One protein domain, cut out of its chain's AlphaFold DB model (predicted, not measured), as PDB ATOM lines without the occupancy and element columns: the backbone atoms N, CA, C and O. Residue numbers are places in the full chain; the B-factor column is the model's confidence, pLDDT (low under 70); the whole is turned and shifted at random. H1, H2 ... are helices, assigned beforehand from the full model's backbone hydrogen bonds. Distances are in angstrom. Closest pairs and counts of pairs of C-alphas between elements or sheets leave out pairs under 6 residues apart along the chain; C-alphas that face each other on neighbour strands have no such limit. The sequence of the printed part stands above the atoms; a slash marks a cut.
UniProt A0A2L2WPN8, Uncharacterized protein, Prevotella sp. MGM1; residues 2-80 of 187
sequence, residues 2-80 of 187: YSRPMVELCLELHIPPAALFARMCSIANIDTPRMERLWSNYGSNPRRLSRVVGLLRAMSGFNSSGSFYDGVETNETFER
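AT A GLANCE: This is residues 2 to 80 of the 187 residues of an uncharacterized protein of Prevotella sp. MGM1 (UniProt A0A2L2WPN8). Four short helices make a loose, open frame: H2 and H4 form two opposite sides, H3 stands across one end between them, and H1 sits at the start of H2. A long tail, residues 58 to 80, leads away from H4, and its residues 66 to 76 stick out free and then fold back. The printed part has 79 residues with four named helices in the order H1, H2, H3, H4 and no named strand, class all helix. It is loose, with a radius of gyration of the C-alphas of 14.9 A, and elongated, spanning 43 by 26 by 24 A.

IN THESE COORDINATES: Find C-alpha 4 at (93.043, 134.795, 117.962); from there H1 runs through residues 4 to 13, 14.2 A. H2 follows at residues 17 to 28, 16.4 A, and H3 at residues 33 to 42, 14.3 A. H4, residues 46 to 57, runs 16.3 A to C-alpha 57 at (100.703, 123.565, 104.427).

HOW THE PARTS SIT: Look at C-alphas 10 and 17, the closest of H1 and H2, 6.0 A apart: H2 touches H1 with residues 17 to 20 alone, about perpendicular at 73 degrees. With residues 26 to 27 alone H2 only just touches H3, with 3 pairs of C-alphas within 8 A, the closest those of Ile 27 and Met 35 at 6.0 A; the lines are about perpendicular at 83 degrees. H3 and H4 are close but not clearly touching, Tyr 42 and Leu 49 having the closest C-alphas at 5.5 A; they run opposite ways at a steep tilt of 69 degrees, only just short of perpendicular. H4 is apart from H1 and H2, and H1 from H3. In H1, H2, H3 and H4 every O i to N i+4 pair is within hydrogen-bond range.

THE WHOLE: Look for the two C-alphas farthest apart at Ser 44 and Gly 71, 44.2 A. The printed part has no cut, and the three links between helices are tight. Without the free stretches, residues 43 to 48 and 66 to 76, the body spans 35 by 26 by 18 A. Mean pLDDT of the printed part is 82.9; residues 63 to 76 are under 70.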
ATOM      1  N   TYR A   2      91.596 130.881 124.056       90.00
ATOM      2  CA  TYR A   2      90.989 131.258 122.774       90.00
ATOM      3  C   TYR A   2      91.653 132.494 122.162       90.00
ATOM      4  O   TYR A   2      90.981 133.329 121.570       90.00
ATOM      5  N   SER A   3      92.979 132.624 122.279       91.62
ATOM      6  CA  SER A   3      93.681 133.702 121.579       91.62
ATOM      7  C   SER A   3      93.422 133.610 120.075       91.62
ATOM      8  O   SER A   3      93.323 132.512 119.517       91.62
ATOM      9  N   ARG A   4      93.345 134.755 119.397       91.75
ATOM     10  CA  ARG A   4      93.043 134.795 117.962       91.75
ATOM     11  C   ARG A   4      93.900 133.845 117.107       91.75
ATOM     12  O   ARG A   4      93.310 133.052 116.373       91.75
ATOM     13  N   PRO A   5      95.242 133.793 117.250       91.94
ATOM     14  CA  PRO A   5      96.061 132.868 116.463       91.94
ATOM     15  C   PRO A   5      95.775 131.391 116.763       91.94
ATOM     16  O   PRO A   5      95.926 130.545 115.884       91.94
ATOM     17  N   MET A   6      95.367 131.062 117.996       92.00
ATOM     18  CA  MET A   6      94.967 129.701 118.361       92.00
ATOM     19  C   MET A   6      93.685 129.312 117.633       92.00
ATOM     20  O   MET A   6      93.625 128.238 117.041       92.00
ATOM     21  N   VAL A   7      92.666 130.171 117.681       91.88
ATOM     22  CA  VAL A   7      91.370 129.906 117.047       91.88
ATOM     23  C   VAL A   7      91.525 129.814 115.532       91.88
ATOM     24  O   VAL A   7      91.028 128.863 114.941       91.88
ATOM     25  N   GLU A   8      92.272 130.722 114.906       91.62
ATOM     26  CA  GLU A   8      92.555 130.667 113.465       91.62
ATOM     27  C   GLU A   8      93.247 129.352 113.072       91.62
ATOM     28  O   GLU A   8      92.858 128.720 112.090       91.62
ATOM     29  N   LEU A   9      94.202 128.876 113.879       91.25
ATOM     30  CA  LEU A   9      94.845 127.579 113.662       91.25
ATOM     31  C   LEU A   9      93.885 126.399 113.893       91.25
ATOM     32  O   LEU A   9      93.953 125.407 113.175       91.25
ATOM     33  N   CYS A  10      92.978 126.494 114.868       90.44
ATOM     34  CA  CYS A  10      91.932 125.492 115.085       90.44
ATOM     35  C   CYS A  10      91.027 125.377 113.857       90.44
ATOM     36  O   CYS A  10      90.789 124.268 113.383       90.44
ATOM     37  N   LEU A  11      90.570 126.517 113.327       88.44
ATOM     38  CA  LEU A  11      89.745 126.597 112.121       88.44
ATOM     39  C   LEU A  11      90.487 126.048 110.894       88.44
ATOM     40  O   LEU A  11      89.887 125.333 110.097       88.44
ATOM     41  N   GLU A  12      91.782 126.347 110.753       87.69
ATOM     42  CA  GLU A  12      92.623 125.815 109.673       87.69
ATOM     43  C   GLU A  12      92.792 124.295 109.768       87.69
ATOM     44  O   GLU A  12      92.843 123.625 108.747       87.69
ATOM     45  N   LEU A  13      92.912 123.740 110.973       87.12
ATOM     46  CA  LEU A  13      93.197 122.315 111.164       87.12
ATOM     47  C   LEU A  13      91.949 121.454 111.392       87.12
ATOM     48  O   LEU A  13      92.086 120.234 111.465       87.12
ATOM     49  N   HIS A  14      90.769 122.060 111.552       85.69
ATOM     50  CA  HIS A  14      89.554 121.399 112.043       85.69
ATOM     51  C   HIS A  14      89.776 120.649 113.372       85.69
ATOM     52  O   HIS A  14      89.305 119.530 113.579       85.69
ATOM     53  N   ILE A  15      90.537 121.260 114.290       87.44
ATOM     54  CA  ILE A  15      90.842 120.707 115.620       87.44
ATOM     55  C   ILE A  15      90.274 121.648 116.686       87.44
ATOM     56  O   ILE A  15      90.597 122.832 116.655       87.44
ATOM     57  N   PRO A  16      89.491 121.159 117.667       88.56
ATOM     58  CA  PRO A  16      88.884 122.025 118.669       88.56
ATOM     59  C   PRO A  16      89.930 122.683 119.592       88.56
ATOM     60  O   PRO A  16      90.931 122.039 119.938       88.56
ATOM     61  N   PRO A  17      89.674 123.910 120.092       90.88
ATOM     62  CA  PRO A  17      90.617 124.674 120.916       90.88
ATOM     63  C   PRO A  17      91.170 123.927 122.129       90.88
ATOM     64  O   PRO A  17      92.367 123.997 122.394       90.88
ATOM     65  N   ALA A  18      90.342 123.145 122.827       90.00
ATOM     66  CA  ALA A  18      90.788 122.357 123.977       90.00
ATOM     67  C   ALA A  18      91.863 121.317 123.604       90.00
ATOM     68  O   ALA A  18      92.843 121.140 124.331       90.00
ATOM     69  N   ALA A  19      91.716 120.658 122.448       90.94
ATOM     70  CA  ALA A  19      92.679 119.668 121.978       90.94
ATOM     71  C   ALA A  19      94.003 120.325 121.562       90.94
ATOM     72  O   ALA A  19      95.075 119.815 121.898       90.94
ATOM     73  N   LEU A  20      93.947 121.469 120.873       91.25
ATOM     74  CA  LEU A  20      95.148 122.198 120.464       91.25
ATOM     75  C   LEU A  20      95.874 122.825 121.666       91.25
ATOM     76  O   LEU A  20      97.100 122.740 121.762       91.25
ATOM     77  N   PHE A  21      95.127 123.360 122.632       91.12
ATOM     78  CA  PHE A  21      95.673 123.878 123.883       91.12
ATOM     79  C   PHE A  21      96.411 122.794 124.679       91.12
ATOM     80  O   PHE A  21      97.546 123.012 125.098       91.12
ATOM     81  N   ALA A  22      95.835 121.593 124.802       91.31
ATOM     82  CA  ALA A  22      96.509 120.464 125.444       91.31
ATOM     83  C   ALA A  22      97.845 120.121 124.758       91.31
ATOM     84  O   ALA A  22      98.842 119.859 125.431       91.31
ATOM     85  N   ARG A  23      97.910 120.190 123.418       89.25
ATOM     86  CA  ARG A  23      99.169 120.001 122.676       89.25
ATOM     87  C   ARG A  23     100.191 121.091 122.976       89.25
ATOM     88  O   ARG A  23     101.371 120.773 123.107       89.25
ATOM     89  N   MET A  24      99.761 122.343 123.114       89.31
ATOM     90  CA  MET A  24     100.655 123.427 123.516       89.31
ATOM     91  C   MET A  24     101.223 123.227 124.921       89.31
ATOM     92  O   MET A  24     102.425 123.404 125.104       89.31
ATOM     93  N   CYS A  25     100.403 122.796 125.883       89.12
ATOM     94  CA  CYS A  25     100.882 122.448 127.221       89.12
ATOM     95  C   CYS A  25     101.950 121.348 127.161       89.12
ATOM     96  O   CYS A  25     103.008 121.503 127.763       89.12
ATOM     97  N   SER A  26     101.737 120.298 126.363       87.75
ATOM     98  CA  SER A  26     102.738 119.234 126.212       87.75
ATOM     99  C   SER A  26     104.045 119.679 125.561       87.75
ATOM    100  O   SER A  26     105.099 119.115 125.856       87.75
ATOM    101  N   ILE A  27     104.004 120.680 124.677       87.38
ATOM    102  CA  ILE A  27     105.215 121.289 124.114       87.38
ATOM    103  C   ILE A  27     105.939 122.108 125.187       87.38
ATOM    104  O   ILE A  27     107.152 121.971 125.324       87.38
ATOM    105  N   ALA A  28     105.209 122.922 125.952       86.94
ATOM    106  CA  ALA A  28     105.774 123.776 126.997       86.94
ATOM    107  C   ALA A  28     106.416 122.967 128.135       86.94
ATOM    108  O   ALA A  28     107.489 123.323 128.616       86.94
ATOM    109  N   ASN A  29     105.785 121.859 128.519       88.12
ATOM    110  CA  ASN A  29     106.279 120.959 129.559       88.12
ATOM    111  C   ASN A  29     107.323 119.960 129.049       88.12
ATOM    112  O   ASN A  29     107.966 119.290 129.850       88.12
ATOM    113  N   ILE A  30     107.502 119.866 127.725       83.88
ATOM    114  CA  ILE A  30     108.416 118.918 127.088       83.88
ATOM    115  C   ILE A  30     108.098 117.471 127.535       83.88
ATOM    116  O   ILE A  30     108.965 116.684 127.899       83.88
ATOM    117  N   ASP A  31     106.819 117.092 127.468       81.75
ATOM    118  CA  ASP A  31     106.302 115.842 128.058       81.75
ATOM    119  C   ASP A  31     106.905 114.551 127.463       81.75
ATOM    120  O   ASP A  31     106.710 113.458 127.995       81.75
ATOM    121  N   THR A  32     107.582 114.631 126.311       87.81
ATOM    122  CA  THR A  32     108.127 113.453 125.623       87.81
ATOM    123  C   THR A  32     109.484 113.732 124.967       87.81
ATOM    124  O   THR A  32     109.709 114.842 124.475       87.81
ATOM    125  N   PRO A  33     110.336 112.701 124.774       90.19
ATOM    126  CA  PRO A  33     111.594 112.837 124.027       90.19
ATOM    127  C   PRO A  33     111.406 113.328 122.583       90.19
ATOM    128  O   PRO A  33     112.304 113.911 121.974       90.19
ATOM    129  N   ARG A  34     110.227 113.096 121.988       88.19
ATOM    130  CA  ARG A  34     109.892 113.644 120.667       88.19
ATOM    131  C   ARG A  34     109.716 115.163 120.729       88.19
ATOM    132  O   ARG A  34     110.167 115.839 119.807       88.19
ATOM    133  N   MET A  35     109.090 115.687 121.785       88.75
ATOM    134  CA  MET A  35     108.957 117.133 121.995       88.75
ATOM    135  C   MET A  35     110.313 117.779 122.283       88.75
ATOM    136  O   MET A  35     110.607 118.796 121.663       88.75
ATOM    137  N   GLU A  36     111.187 117.152 123.082       89.00
ATOM    138  CA  GLU A  36     112.577 117.617 123.290       89.00
ATOM    139  C   GLU A  36     113.310 117.831 121.967       89.00
ATOM    140  O   GLU A  36     113.917 118.876 121.731       89.00
ATOM    141  N   ARG A  37     113.219 116.848 121.062       89.19
ATOM    142  CA  ARG A  37     113.843 116.929 119.736       89.19
ATOM    143  C   ARG A  37     113.234 118.026 118.873       89.19
ATOM    144  O   ARG A  37     113.952 118.654 118.102       89.19
ATOM    145  N   LEU A  38     111.923 118.239 118.932       88.38
ATOM    146  CA  LEU A  38     111.293 119.332 118.187       88.38
ATOM    147  C   LEU A  38     111.726 120.687 118.752       88.38
ATOM    148  O   LEU A  38     112.097 121.576 117.985       88.38
ATOM    149  N   TRP A  39     111.750 120.820 120.076       89.25
ATOM    150  CA  TRP A  39     112.158 122.038 120.758       89.25
ATOM    151  C   TRP A  39     113.621 122.389 120.476       89.25
ATOM    152  O   TRP A  39     113.911 123.522 120.101       89.25
ATOM    153  N   SER A  40     114.539 121.422 120.536       89.31
ATOM    154  CA  SER A  40     115.955 121.662 120.221       89.31
ATOM    155  C   SER A  40     116.184 122.069 118.762       89.31
ATOM    156  O   SER A  40     117.068 122.874 118.473       89.31
ATOM    157  N   ASN A  41     115.370 121.558 117.832       88.69
ATOM    158  CA  ASN A  41     115.502 121.853 116.405       88.69
ATOM    159  C   ASN A  41     114.882 123.191 115.977       88.69
ATOM    160  O   ASN A  41     115.377 123.805 115.023       88.69
ATOM    161  N   TYR A  42     113.791 123.608 116.627       90.12
ATOM    162  CA  TYR A  42     112.956 124.728 116.175       90.12
ATOM    163  C   TYR A  42     112.773 125.847 117.207       90.12
ATOM    164  O   TYR A  42     112.532 126.983 116.801       90.12
ATOM    165  N   GLY A  43     112.916 125.574 118.506       86.31
ATOM    166  CA  GLY A  43     112.582 126.507 119.591       86.31
ATOM    167  C   GLY A  43     113.391 127.806 119.575       86.31
ATOM    168  O   GLY A  43     112.862 128.865 119.892       86.31
ATOM    169  N   SER A  44     114.648 127.756 119.125       89.69
ATOM    170  CA  SER A  44     115.515 128.934 118.969       89.69
ATOM    171  C   SER A  44     115.588 129.469 117.533       89.69
ATOM    172  O   SER A  44     116.314 130.428 117.271       89.69
ATOM    173  N   ASN A  45     114.854 128.879 116.578       92.50
ATOM    174  CA  ASN A  45     114.925 129.261 115.164       92.50
ATOM    175  C   ASN A  45     113.534 129.412 114.513       92.50
ATOM    176  O   ASN A  45     113.110 128.554 113.725       92.50
ATOM    177  N   PRO A  46     112.845 130.546 114.760       90.31
ATOM    178  CA  PRO A  46     111.508 130.810 114.224       90.31
ATOM    179  C   PRO A  46     111.440 130.789 112.692       90.31
ATOM    180  O   PRO A  46     110.454 130.336 112.116       90.31
ATOM    181  N   ARG A  47     112.508 131.226 112.007       93.94
ATOM    182  CA  ARG A  47     112.573 131.215 110.533       93.94
ATOM    183  C   ARG A  47     112.554 129.792 109.983       93.94
ATOM    184  O   ARG A  47     111.854 129.514 109.010       93.94
ATOM    185  N   ARG A  48     113.303 128.882 110.614       93.56
ATOM    186  CA  ARG A  48     113.313 127.463 110.241       93.56
ATOM    187  C   ARG A  48     111.949 126.825 110.485       93.56
ATOM    188  O   ARG A  48     111.465 126.120 109.605       93.56
ATOM    189  N   LEU A  49     111.330 127.103 111.634       92.88
ATOM    190  CA  LEU A  49     109.986 126.619 111.952       92.88
ATOM    191  C   LEU A  49     108.965 127.089 110.909       92.88
ATOM    192  O   LEU A  49     108.267 126.267 110.327       92.88
ATOM    193  N   SER A  50     108.943 128.389 110.607       92.94
ATOM    194  CA  SER A  50     108.040 128.982 109.614       92.94
ATOM    195  C   SER A  50     108.194 128.342 108.229       92.94
ATOM    196  O   SER A  50     107.199 127.988 107.601       92.94
ATOM    197  N   ARG A  51     109.434 128.095 107.782       94.31
ATOM    198  CA  ARG A  51     109.695 127.407 106.508       94.31
ATOM    199  C   ARG A  51     109.124 125.987 106.480       94.31
ATOM    200  O   ARG A  51     108.554 125.587 105.471       94.31
ATOM    201  N   VAL A  52     109.285 125.228 107.565       92.69
ATOM    202  CA  VAL A  52     108.755 123.857 107.663       92.69
ATOM    203  C   VAL A  52     107.228 123.862 107.712       92.69
ATOM    204  O   VAL A  52     106.609 123.076 107.004       92.69
ATOM    205  N   VAL A  53     106.618 124.773 108.474       92.12
ATOM    206  CA  VAL A  53     105.155 124.953 108.503       92.12
ATOM    207  C   VAL A  53     104.619 125.295 107.112       92.12
ATOM    208  O   VAL A  53     103.633 124.704 106.681       92.12
ATOM    209  N   GLY A  54     105.289 126.186 106.375       93.00
ATOM    210  CA  GLY A  54     104.922 126.512 104.995       93.00
ATOM    211  C   GLY A  54     104.984 125.302 104.059       93.00
ATOM    212  O   GLY A  54     104.093 125.121 103.236       93.00
ATOM    213  N   LEU A  55     105.991 124.438 104.221       92.75
ATOM    214  CA  LEU A  55     106.089 123.194 103.458       92.75
ATOM    215  C   LEU A  55     104.949 122.230 103.808       92.75
ATOM    216  O   LEU A  55     104.334 121.699 102.894       92.75
ATOM    217  N   LEU A  56     104.637 122.047 105.097       90.12
ATOM    218  CA  LEU A  56     103.527 121.197 105.548       90.12
ATOM    219  C   LEU A  56     102.187 121.657 104.970       90.12
ATOM    220  O   LEU A  56     101.446 120.835 104.441       90.12
ATOM    221  N   ARG A  57     101.915 122.966 105.007       90.12
ATOM    222  CA  ARG A  57     100.703 123.565 104.427       90.12
ATOM    223  C   ARG A  57     100.596 123.373 102.913       90.12
ATOM    224  O   ARG A  57      99.495 123.349 102.382       90.12
ATOM    225  N   ALA A  58     101.727 123.236 102.219       88.81
ATOM    226  CA  ALA A  58     101.778 123.013 100.775       88.81
ATOM    227  C   ALA A  58     101.678 121.528 100.372       88.81
ATOM    228  O   ALA A  58     101.611 121.226  99.180       88.81
ATOM    229  N   MET A  59     101.707 120.589 101.325       89.31
ATOM    230  CA  MET A  59     101.612 119.159 101.018       89.31
ATOM    231  C   MET A  59     100.189 118.774 100.606       89.31
ATOM    232  O   MET A  59      99.208 119.185 101.224       89.31
ATOM    233  N   SER A  60     100.071 117.916  99.588       80.12
ATOM    234  CA  SER A  60      98.780 117.359  99.177       80.12
ATOM    235  C   SER A  60      98.135 116.589 100.329       80.12
ATOM    236  O   SER A  60      98.773 115.708 100.911       80.12
ATOM    237  N   GLY A  61      96.874 116.889 100.629       74.50
ATOM    238  CA  GLY A  61      96.147 116.275 101.741       74.50
ATOM    239  C   GLY A  61      96.273 117.027 103.068       74.50
ATOM    240  O   GLY A  61      95.622 116.656 104.043       74.50
ATOM    241  N   PHE A  62      97.064 118.105 103.131       76.38
ATOM    242  CA  PHE A  62      96.977 119.035 104.251       76.38
ATOM    243  C   PHE A  62      95.607 119.719 104.223       76.38
ATOM    244  O   PHE A  62      95.242 120.343 103.228       76.38
ATOM    245  N   ASN A  63      94.848 119.570 105.307       67.50
ATOM    246  CA  ASN A  63      93.502 120.121 105.451       67.50
ATOM    247  C   ASN A  63      92.488 119.680 104.367       67.50
ATOM    248  O   ASN A  63      91.541 120.398 104.053       67.50
ATOM    249  N   SER A  64      92.651 118.495 103.767       59.72
ATOM    250  CA  SER A  64      91.658 117.952 102.827       59.72
ATOM    251  C   SER A  64      90.449 117.377 103.575       59.72
ATOM    252  O   SER A  64      90.238 116.165 103.598       59.72
ATOM    253  N   SER A  65      89.676 118.249 104.221       53.53
ATOM    254  CA  SER A  65      88.401 117.929 104.872       53.53
ATOM    255  C   SER A  65      87.239 117.905 103.871       53.53
ATOM    256  O   SER A  65      86.318 117.111 104.026       53.53
ATOM    257  N   GLY A  66      87.312 118.696 102.792       52.69
ATOM    258  CA  GLY A  66      86.203 118.866 101.843       52.69
ATOM    259  C   GLY A  66      85.739 117.577 101.154       52.69
ATOM    260  O   GLY A  66      84.565 117.250 101.205       52.69
ATOM    261  N   SER A  67      86.649 116.797 100.560       55.47
ATOM    262  CA  SER A  67      86.267 115.585  99.811       55.47
ATOM    263  C   SER A  67      86.033 114.349 100.684       55.47
ATOM    264  O   SER A  67      85.549 113.337 100.187       55.47
ATOM    265  N   PHE A  68      86.454 114.376 101.952       50.94
ATOM    266  CA  PHE A  68      86.366 113.217 102.845       50.94
ATOM    267  C   PHE A  68      85.033 113.164 103.607       50.94
ATOM    268  O   PHE A  68      84.565 112.074 103.926       50.94
ATOM    269  N   TYR A  69      84.416 114.321 103.874       53.66
ATOM    270  CA  TYR A  69      83.172 114.434 104.649       53.66
ATOM    271  C   TYR A  69      81.927 114.765 103.806       53.66
ATOM    272  O   TYR A  69      80.852 114.962 104.373       53.66
ATOM    273  N   ASP A  70      82.040 114.797 102.473       51.59
ATOM    274  CA  ASP A  70      80.894 114.996 101.575       51.59
ATOM    275  C   ASP A  70      79.814 113.926 101.826       51.59
ATOM    276  O   ASP A  70      80.018 112.733 101.594       51.59
ATOM    277  N   GLY A  71      78.646 114.361 102.313       54.75
ATOM    278  CA  GLY A  71      77.484 113.504 102.573       54.75
ATOM    279  C   GLY A  71      77.385 112.908 103.983       54.75
ATOM    280  O   GLY A  71      76.483 112.106 104.223       54.75
ATOM    281  N   VAL A  72      78.260 113.291 104.920       55.25
ATOM    282  CA  VAL A  72      78.175 112.871 106.330       55.25
ATOM    283  C   VAL A  72      77.622 114.015 107.181       55.25
ATOM    284  O   VAL A  72      78.147 115.125 107.139       55.25
ATOM    285  N   GLU A  73      76.584 113.751 107.983       47.78
ATOM    286  CA  GLU A  73      76.141 114.676 109.036       47.78
ATOM    287  C   GLU A  73      77.286 114.878 110.037       47.78
ATOM    288  O   GLU A  73      77.562 114.042 110.898       47.78
ATOM    289  N   THR A  74      78.010 115.985 109.901       56.94
ATOM    290  CA  THR A  74      79.033 116.378 110.864       56.94
ATOM    291  C   THR A  74      78.338 116.879 112.129       56.94
ATOM    292  O   THR A  74      77.597 117.861 112.066       56.94
ATOM    293  N   ASN A  75      78.581 116.216 113.267       55.91
ATOM    294  CA  ASN A  75      78.186 116.699 114.598       55.91
ATOM    295  C   ASN A  75      78.535 118.181 114.764       55.91
ATOM    296  O   ASN A  75      79.532 118.626 114.205       55.91
ATOM    297  N   GLU A  76      77.745 118.920 115.547       56.84
ATOM    298  CA  GLU A  76      77.960 120.344 115.829       56.84
ATOM    299  C   GLU A  76      79.428 120.639 116.158       56.84
ATOM    300  O   GLU A  76      79.933 120.320 117.235       56.84
ATOM    301  N   THR A  77      80.133 121.203 115.179       75.56
ATOM    302  CA  THR A  77      81.551 121.486 115.302       75.56
ATOM    303  C   THR A  77      81.760 122.884 115.887       75.56
ATOM    304  O   THR A  77      80.927 123.782 115.721       75.56
ATOM    305  N   PHE A  78      82.886 123.086 116.577       85.62
ATOM    306  CA  PHE A  78      83.219 124.370 117.203       85.62
ATOM    307  C   PHE A  78      83.343 125.508 116.174       85.62
ATOM    308  O   PHE A  78      83.135 126.668 116.514       85.62
ATOM    309  N   GLU A  79      83.656 125.202 114.910       88.25
ATOM    310  CA  GLU A  79      83.821 126.183 113.835       88.25
ATOM    311  C   GLU A  79      82.552 127.007 113.607       88.25
ATOM    312  O   GLU A  79      82.651 128.169 113.214       88.25
ATOM    313  N   ARG A  80      81.366 126.434 113.862       88.38
ATOM    314  CA  ARG A  80      80.091 127.153 113.723       88.38
ATOM    315  C   ARG A  80      80.007 128.348 114.662       88.38
ATOM    316  O   ARG A  80      79.430 129.358 114.276       88.38
TER     317      ARG A  80